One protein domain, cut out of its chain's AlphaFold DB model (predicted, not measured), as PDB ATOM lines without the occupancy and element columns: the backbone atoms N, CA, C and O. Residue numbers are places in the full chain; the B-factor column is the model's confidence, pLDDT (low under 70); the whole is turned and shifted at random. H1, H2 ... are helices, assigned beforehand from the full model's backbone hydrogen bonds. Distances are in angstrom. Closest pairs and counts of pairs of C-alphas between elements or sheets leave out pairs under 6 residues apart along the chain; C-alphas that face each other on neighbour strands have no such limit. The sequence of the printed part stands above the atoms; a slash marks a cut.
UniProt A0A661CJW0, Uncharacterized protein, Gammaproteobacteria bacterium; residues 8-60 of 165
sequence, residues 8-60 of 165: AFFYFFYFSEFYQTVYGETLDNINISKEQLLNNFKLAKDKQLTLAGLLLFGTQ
ATOM      1  N   ALA A   8     153.631 104.481  84.837       92.06
ATOM      2  CA  ALA A   8     152.898 104.539  83.571       92.06
ATOM      3  C   ALA A   8     153.181 105.824  82.770       92.06
ATOM      4  O   ALA A   8     153.085 105.818  81.546       92.06
ATOM      5  N   PHE A   9     153.576 106.906  83.446       93.19
ATOM      6  CA  PHE A   9     154.010 108.144  82.801       93.19
ATOM      7  C   PHE A   9     155.485 108.109  82.380       93.19
ATOM      8  O   PHE A   9     156.003 109.105  81.896       93.19
ATOM      9  N   PHE A  10     156.201 106.998  82.554       95.50
ATOM     10  CA  PHE A  10     157.591 106.883  82.128       95.50
ATOM     11  C   PHE A  10     157.690 106.545  80.640       95.50
ATOM     12  O   PHE A  10     157.102 105.573  80.158       95.50
ATOM     13  N   TYR A  11     158.487 107.307  79.901       95.50
ATOM     14  CA  TYR A  11     158.685 107.109  78.475       95.50
ATOM     15  C   TYR A  11     159.815 106.107  78.202       95.50
ATOM     16  O   TYR A  11     160.951 106.473  77.905       95.50
ATOM     17  N   PHE A  12     159.485 104.815  78.279       94.62
ATOM     18  CA  PHE A  12     160.466 103.730  78.145       94.62
ATOM     19  C   PHE A  12     161.240 103.726  76.827       94.62
ATOM     20  O   PHE A  12     162.424 103.426  76.850       94.62
ATOM     21  N   PHE A  13     160.602 104.075  75.707       94.25
ATOM     22  CA  PHE A  13     161.286 104.133  74.412       94.25
ATOM     23  C   PHE A  13     162.392 105.198  74.401       94.25
ATOM     24  O   PHE A  13     163.510 104.951  73.972       94.25
ATOM     25  N   TYR A  14     162.117 106.383  74.950       94.75
ATOM     26  CA  TYR A  14     163.141 107.420  75.056       94.75
ATOM     27  C   TYR A  14     164.266 107.019  76.023       94.75
ATOM     28  O   TYR A  14     165.439 107.276  75.762       94.75
ATOM     29  N   PHE A  15     163.923 106.345  77.125       95.62
ATOM     30  CA  PHE A  15     164.917 105.811  78.050       95.62
ATOM     31  C   PHE A  15     165.784 104.709  77.426       95.62
ATOM     32  O   PHE A  15     166.978 104.692  77.700       95.62
ATOM     33  N   SER A  16     165.240 103.823  76.582       94.75
ATOM     34  CA  SER A  16     166.039 102.788  75.908       94.75
ATOM     35  C   SER A  16     167.048 103.390  74.934       94.75
ATOM     36  O   SER A  16     168.210 102.995  74.958       94.75
ATOM     37  N   GLU A  17     166.638 104.398  74.158       95.25
ATOM     38  CA  GLU A  17     167.533 105.152  73.267       95.25
ATOM     39  C   GLU A  17     168.653 105.846  74.057       95.25
ATOM     40  O   GLU A  17     169.836 105.764  73.713       95.25
ATOM     41  N   PHE A  18     168.292 106.498  75.169       94.69
ATOM     42  CA  PHE A  18     169.259 107.123  76.070       94.69
ATOM     43  C   PHE A  18     170.227 106.095  76.666       94.69
ATOM     44  O   PHE A  18     171.437 106.312  76.661       94.69
ATOM     45  N   TYR A  19     169.704 104.975  77.163       94.19
ATOM     46  CA  TYR A  19     170.494 103.926  77.796       94.19
ATOM     47  C   TYR A  19     171.517 103.346  76.818       94.19
ATOM     48  O   TYR A  19     172.699 103.283  77.145       94.19
ATOM     49  N   GLN A  20     171.098 103.027  75.591       95.06
ATOM     50  CA  GLN A  20     172.004 102.549  74.549       95.06
ATOM     51  C   GLN A  20     173.070 103.585  74.190       95.06
ATOM     52  O   GLN A  20     174.240 103.239  74.046       95.06
ATOM     53  N   THR A  21     172.691 104.860  74.095       95.12
ATOM     54  CA  THR A  21     173.634 105.948  73.796       95.12
ATOM     55  C   THR A  21     174.703 106.098  74.883       95.12
ATOM     56  O   THR A  21     175.860 106.370  74.572       95.12
ATOM     57  N   VAL A  22     174.329 105.940  76.156       93.38
ATOM     58  CA  VAL A  22     175.228 106.176  77.298       93.38
ATOM     59  C   VAL A  22     176.056 104.945  77.660       93.38
ATOM     60  O   VAL A  22     177.239 105.084  77.963       93.38
ATOM     61  N   TYR A  23     175.453 103.755  77.644       92.25
ATOM     62  CA  TYR A  23     176.081 102.514  78.114       92.25
ATOM     63  C   TYR A  23     176.563 101.603  76.980       92.25
ATOM     64  O   TYR A  23     177.323 100.674  77.231       92.25
ATOM     65  N   GLY A  24     176.161 101.866  75.732       93.19
ATOM     66  CA  GLY A  24     176.571 101.075  74.569       93.19
ATOM     67  C   GLY A  24     175.893  99.706  74.451       93.19
ATOM     68  O   GLY A  24     176.294  98.907  73.608       93.19
ATOM     69  N   GLU A  25     174.870  99.423  75.258       91.44
ATOM     70  CA  GLU A  25     174.141  98.149  75.263       91.44
ATOM     71  C   GLU A  25     172.618  98.379  75.292       91.44
ATOM     72  O   GLU A  25     172.150  99.450  75.681       91.44
ATOM     73  N   THR A  26     171.826  97.388  74.873       92.19
ATOM     74  CA  THR A  26     170.356  97.490  74.883       92.19
ATOM     75  C   THR A  26     169.757  96.949  76.178       92.19
ATOM     76  O   THR A  26     170.339  96.109  76.865       92.19
ATOM     77  N   LEU A  27     168.539  97.400  76.492       90.50
ATOM     78  CA  LEU A  27     167.792  96.910  77.654       90.50
ATOM     79  C   LEU A  27     167.371  95.435  77.523       90.50
ATOM     80  O   LEU A  27     166.986  94.839  78.523       90.50
ATOM     81  N   ASP A  28     167.451  94.838  76.330       87.00
ATOM     82  CA  ASP A  28     167.037  93.447  76.085       87.00
ATOM     83  C   ASP A  28     167.911  92.435  76.839       87.00
ATOM     84  O   ASP A  28     167.454  91.348  77.184       87.00
ATOM     85  N   ASN A  29     169.157  92.811  77.146       82.06
ATOM     86  CA  ASN A  29     170.103  91.974  77.886       82.06
ATOM     87  C   ASN A  29     169.893  92.029  79.410       82.06
ATOM     88  O   ASN A  29     170.561  91.316  80.162       82.06
ATOM     89  N   ILE A  30     168.977  92.877  79.887       86.06
ATOM     90  CA  ILE A  30     168.753  93.116  81.311       86.06
ATOM     91  C   ILE A  30     167.662  92.179  81.838       86.06
ATOM     92  O   ILE A  30     166.478  92.348  81.561       86.06
ATOM     93  N   ASN A  31     168.053  91.228  82.689       88.69
ATOM     94  CA  ASN A  31     167.138  90.258  83.300       88.69
ATOM     95  C   ASN A  31     166.609  90.707  84.680       88.69
ATOM     96  O   ASN A  31     166.673  89.966  85.662       88.69
ATOM     97  N   ILE A  32     166.125  91.947  84.776       92.81
ATOM     98  CA  ILE A  32     165.416  92.467  85.958       92.81
ATOM     99  C   ILE A  32     164.122  93.158  85.530       92.81
ATOM    100  O   ILE A  32     163.969  93.576  84.383       92.81
ATOM    101  N   SER A  33     163.169  93.298  86.453       91.88
ATOM    102  CA  SER A  33     161.915  93.987  86.144       91.88
ATOM    103  C   SER A  33     162.156  95.470  85.831       91.88
ATOM    104  O   SER A  33     163.081  96.092  86.356       91.88
ATOM    105  N   LYS A  34     161.271  96.078  85.026       90.81
ATOM    106  CA  LYS A  34     161.294  97.527  84.751       90.81
ATOM    107  C   LYS A  34     161.281  98.355  86.039       90.81
ATOM    108  O   LYS A  34     161.985  99.349  86.142       90.81
ATOM    109  N   GLU A  35     160.499  97.932  87.026       91.31
ATOM    110  CA  GLU A  35     160.414  98.595  88.331       91.31
ATOM    111  C   GLU A  35     161.761  98.563  89.058       91.31
ATOM    112  O   GLU A  35     162.231  99.594  89.538       91.31
ATOM    113  N   GLN A  36     162.411  97.399  89.094       93.31
ATOM    114  CA  GLN A  36     163.716  97.238  89.724       93.31
ATOM    115  C   GLN A  36     164.804  98.018  88.981       93.31
ATOM    116  O   GLN A  36     165.630  98.664  89.622       93.31
ATOM    117  N   LEU A  37     164.758  98.043  87.649       94.12
ATOM    118  CA  LEU A  37     165.651  98.852  86.825       94.12
ATOM    119  C   LEU A  37     165.524 100.342  87.169       94.12
ATOM    120  O   LEU A  37     166.517 100.987  87.501       94.12
ATOM    121  N   LEU A  38     164.305 100.887  87.166       95.56
ATOM    122  CA  LEU A  38     164.081 102.297  87.496       95.56
ATOM    123  C   LEU A  38     164.454 102.629  88.949       95.56
ATOM    124  O   LEU A  38     164.980 103.715  89.199       95.56
ATOM    125  N   ASN A  39     164.231 101.709  89.892       94.44
ATOM    126  CA  ASN A  39     164.676 101.862  91.280       94.44
ATOM    127  C   ASN A  39     166.210 101.921  91.380       94.44
ATOM    128  O   ASN A  39     166.737 102.795  92.070       94.44
ATOM    129  N   ASN A  40     166.933 101.057  90.656       94.12
ATOM    130  CA  ASN A  40     168.401 101.055  90.628       94.12
ATOM    131  C   ASN A  40     168.957 102.388  90.102       94.12
ATOM    132  O   ASN A  40     169.917 102.925  90.654       94.12
ATOM    133  N   PHE A  41     168.302 102.965  89.092       94.44
ATOM    134  CA  PHE A  41     168.624 104.289  88.555       94.44
ATOM    135  C   PHE A  41     168.099 105.461  89.401       94.44
ATOM    136  O   PHE A  41     168.338 106.618  89.056       94.44
ATOM    137  N   LYS A  42     167.383 105.196  90.506       95.75
ATOM    138  CA  LYS A  42     166.702 106.204  91.344       95.75
ATOM    139  C   LYS A  42     165.698 107.072  90.562       95.75
ATOM    140  O   LYS A  42     165.403 108.208  90.942       95.75
ATOM    141  N   LEU A  43     165.154 106.538  89.470       95.69
ATOM    142  CA  LEU A  43     164.125 107.174  88.636       95.69
ATOM    143  C   LEU A  43     162.711 106.828  89.111       95.69
ATOM    144  O   LEU A  43     161.764 107.553  88.814       95.69
ATOM    145  N   ALA A  44     162.568 105.753  89.881       95.88
ATOM    146  CA  ALA A  44     161.341 105.402  90.575       95.88
ATOM    147  C   ALA A  44     161.635 104.976  92.019       95.88
ATOM    148  O   ALA A  44     162.778 104.671  92.366       95.88
ATOM    149  N   LYS A  45     160.596 105.000  92.852       93.56
ATOM    150  CA  LYS A  45     160.539 104.411  94.189       93.56
ATOM    151  C   LYS A  45     159.090 104.027  94.481       93.56
ATOM    152  O   LYS A  45     158.186 104.800  94.184       93.56
ATOM    153  N   ASP A  46     158.853 102.839  95.033       89.88
ATOM    154  CA  ASP A  46     157.512 102.378  95.437       89.88
ATOM    155  C   ASP A  46     156.455 102.494  94.310       89.88
ATOM    156  O   ASP A  46     155.315 102.896  94.531       89.88
ATOM    157  N   LYS A  47     156.854 102.157  93.071       88.38
ATOM    158  CA  LYS A  47     156.047 102.266  91.829       88.38
ATOM    159  C   LYS A  47     155.650 103.694  91.426       88.38
ATOM    160  O   LYS A  47     154.838 103.877  90.515       88.38
ATOM    161  N   GLN A  48     156.256 104.697  92.048       94.19
ATOM    162  CA  GLN A  48     156.107 106.108  91.713       94.19
ATOM    163  C   GLN A  48     157.401 106.637  91.106       94.19
ATOM    164  O   GLN A  48     158.492 106.250  91.517       94.19
ATOM    165  N   LEU A  49     157.299 107.530  90.131       95.12
ATOM    166  CA  LEU A  49     158.447 108.240  89.594       95.12
ATOM    167  C   LEU A  49     159.008 109.193  90.642       95.12
ATOM    168  O   LEU A  49     158.272 109.910  91.321       95.12
ATOM    169  N   THR A  50     160.333 109.231  90.735       94.06
ATOM    170  CA  THR A  50     160.999 110.350  91.397       94.06
ATOM    171  C   THR A  50     160.857 111.593  90.529       94.06
ATOM    172  O   THR A  50     160.565 111.513  89.332       94.06
ATOM    173  N   LEU A  51     161.112 112.768  91.104       90.44
ATOM    174  CA  LEU A  51     161.108 113.997  90.318       90.44
ATOM    175  C   LEU A  51     162.110 113.930  89.154       90.44
ATOM    176  O   LEU A  51     161.786 114.353  88.051       90.44
ATOM    177  N   ALA A  52     163.288 113.338  89.369       91.19
ATOM    178  CA  ALA A  52     164.264 113.117  88.305       91.19
ATOM    179  C   ALA A  52     163.723 112.171  87.219       91.19
ATOM    180  O   ALA A  52     163.843 112.479  86.036       91.19
ATOM    181  N   GLY A  53     163.073 111.067  87.606       94.44
ATOM    182  CA  GLY A  53     162.425 110.150  86.665       94.44
ATOM    183  C   GLY A  53     161.378 110.832  85.790       94.44
ATOM    184  O   GLY A  53     161.391 110.664  84.571       94.44
ATOM    185  N   LEU A  54     160.526 111.660  86.399       94.12
ATOM    186  CA  LEU A  54     159.534 112.456  85.683       94.12
ATOM    187  C   LEU A  54     160.189 113.499  84.767       94.12
ATOM    188  O   LEU A  54     159.841 113.588  83.596       94.12
ATOM    189  N   LEU A  55     161.128 114.296  85.277       92.12
ATOM    190  CA  LEU A  55     161.709 115.393  84.504       92.12
ATOM    191  C   LEU A  55     162.582 114.898  83.354       92.12
ATOM    192  O   LEU A  55     162.575 115.516  82.298       92.12
ATOM    193  N   LEU A  56     163.331 113.811  83.524       93.19
ATOM    194  CA  LEU A  56     164.240 113.317  82.488       93.19
ATOM    195  C   LEU A  56     163.521 112.452  81.451       93.19
ATOM    196  O   LEU A  56     163.802 112.566  80.260       93.19
ATOM    197  N   PHE A  57     162.586 111.609  81.892       95.88
ATOM    198  CA  PHE A  57     162.017 110.550  81.057       95.88
ATOM    199  C   PHE A  57     160.490 110.479  81.123       95.88
ATOM    200  O   PHE A  57     159.905 109.553  80.575       95.88
ATOM    201  N   GLY A  58     159.819 111.421  81.775       94.06
ATOM    202  CA  GLY A  58     158.367 111.426  81.880       94.06
ATOM    203  C   GLY A  58     157.651 111.828  80.592       94.06
ATOM    204  O   GLY A  58     158.168 112.556  79.743       94.06
ATOM    205  N   THR A  59     156.410 111.383  80.467       91.94
ATOM    206  CA  THR A  59     155.429 111.887  79.514       91.94
ATOM    207  C   THR A  59     154.601 112.984  80.185       91.94
ATOM    208  O   THR A  59     154.359 112.942  81.389       91.94
ATOM    209  N   GLN A  60     154.178 113.988  79.410       88.44
ATOM    210  CA  GLN A  60     153.281 115.059  79.876       88.44
ATOM    211  C   GLN A  60     153.810 115.841  81.096       88.44
ATOM    212  O   GLN A  60     153.049 116.234  81.984       88.44
TER     213      GLN A  60
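What this domain is: This is residues 8 to 60 of the 165 residues of an uncharacterized protein of Gammaproteobacteria bacterium (UniProt A0A661CJW0). Three short helices stand with their centres at the corners of a triangle, H1 the longest of them, with H3 meeting it near its first residues, 12 to 15, and H2 set apart from both, and links of 10 residues join H1 to H2 and H2 to H3. H3 sets off crosswise to H1, and between H2 and H3 the chain folds back on itself in a tiny antiparallel pairing, residues 44 to 45 with 48 to 49. The printed part has 53 residues with three named helices, in the order H1, H2, H3, and no named strand. The class is all helix, though under half of the residues, 26 of 53, are in named elements. The whole is compact, with a radius of gyration of the C-alphas of 10.6 A, and rounded, spanning 26 by 21 by 15 A.

Where its parts are: Find C-alpha 12 at (160.466, 103.730, 78.145); from there H1, residues 12 to 23, runs 15.7 A to C-alpha 23 at (176.081, 102.514, 78.114). Look next at residues 34 to 40 for H2, then at residues 51 to 57 for H3, which ends with C-alpha 57 at (162.017, 110.550, 81.057).

How they stand to each other: Start at H1, where residues 12 to 15 alone touch H3, and only just, with 3 pairs of C-alphas within 8 A. The closest C-alphas are those of Phe 15 and Phe 57, 6.3 A apart. The lines of H1 and H3 are about perpendicular, at 86 degrees. H2 is apart from H1. H2 is also apart from H3, but only just, the closest C-alphas being 8.1 A apart. In H1, H2 and H3 every O i to N i+4 pair is within hydrogen-bond range.

The domain as a whole: Look at Asn 29 and Gln 60 for the two C-alphas farthest apart, 28.6 A. Both links are short, and the printed part has no cut. The mean pLDDT of the printed part is 92.9, and no printed residue is under 70.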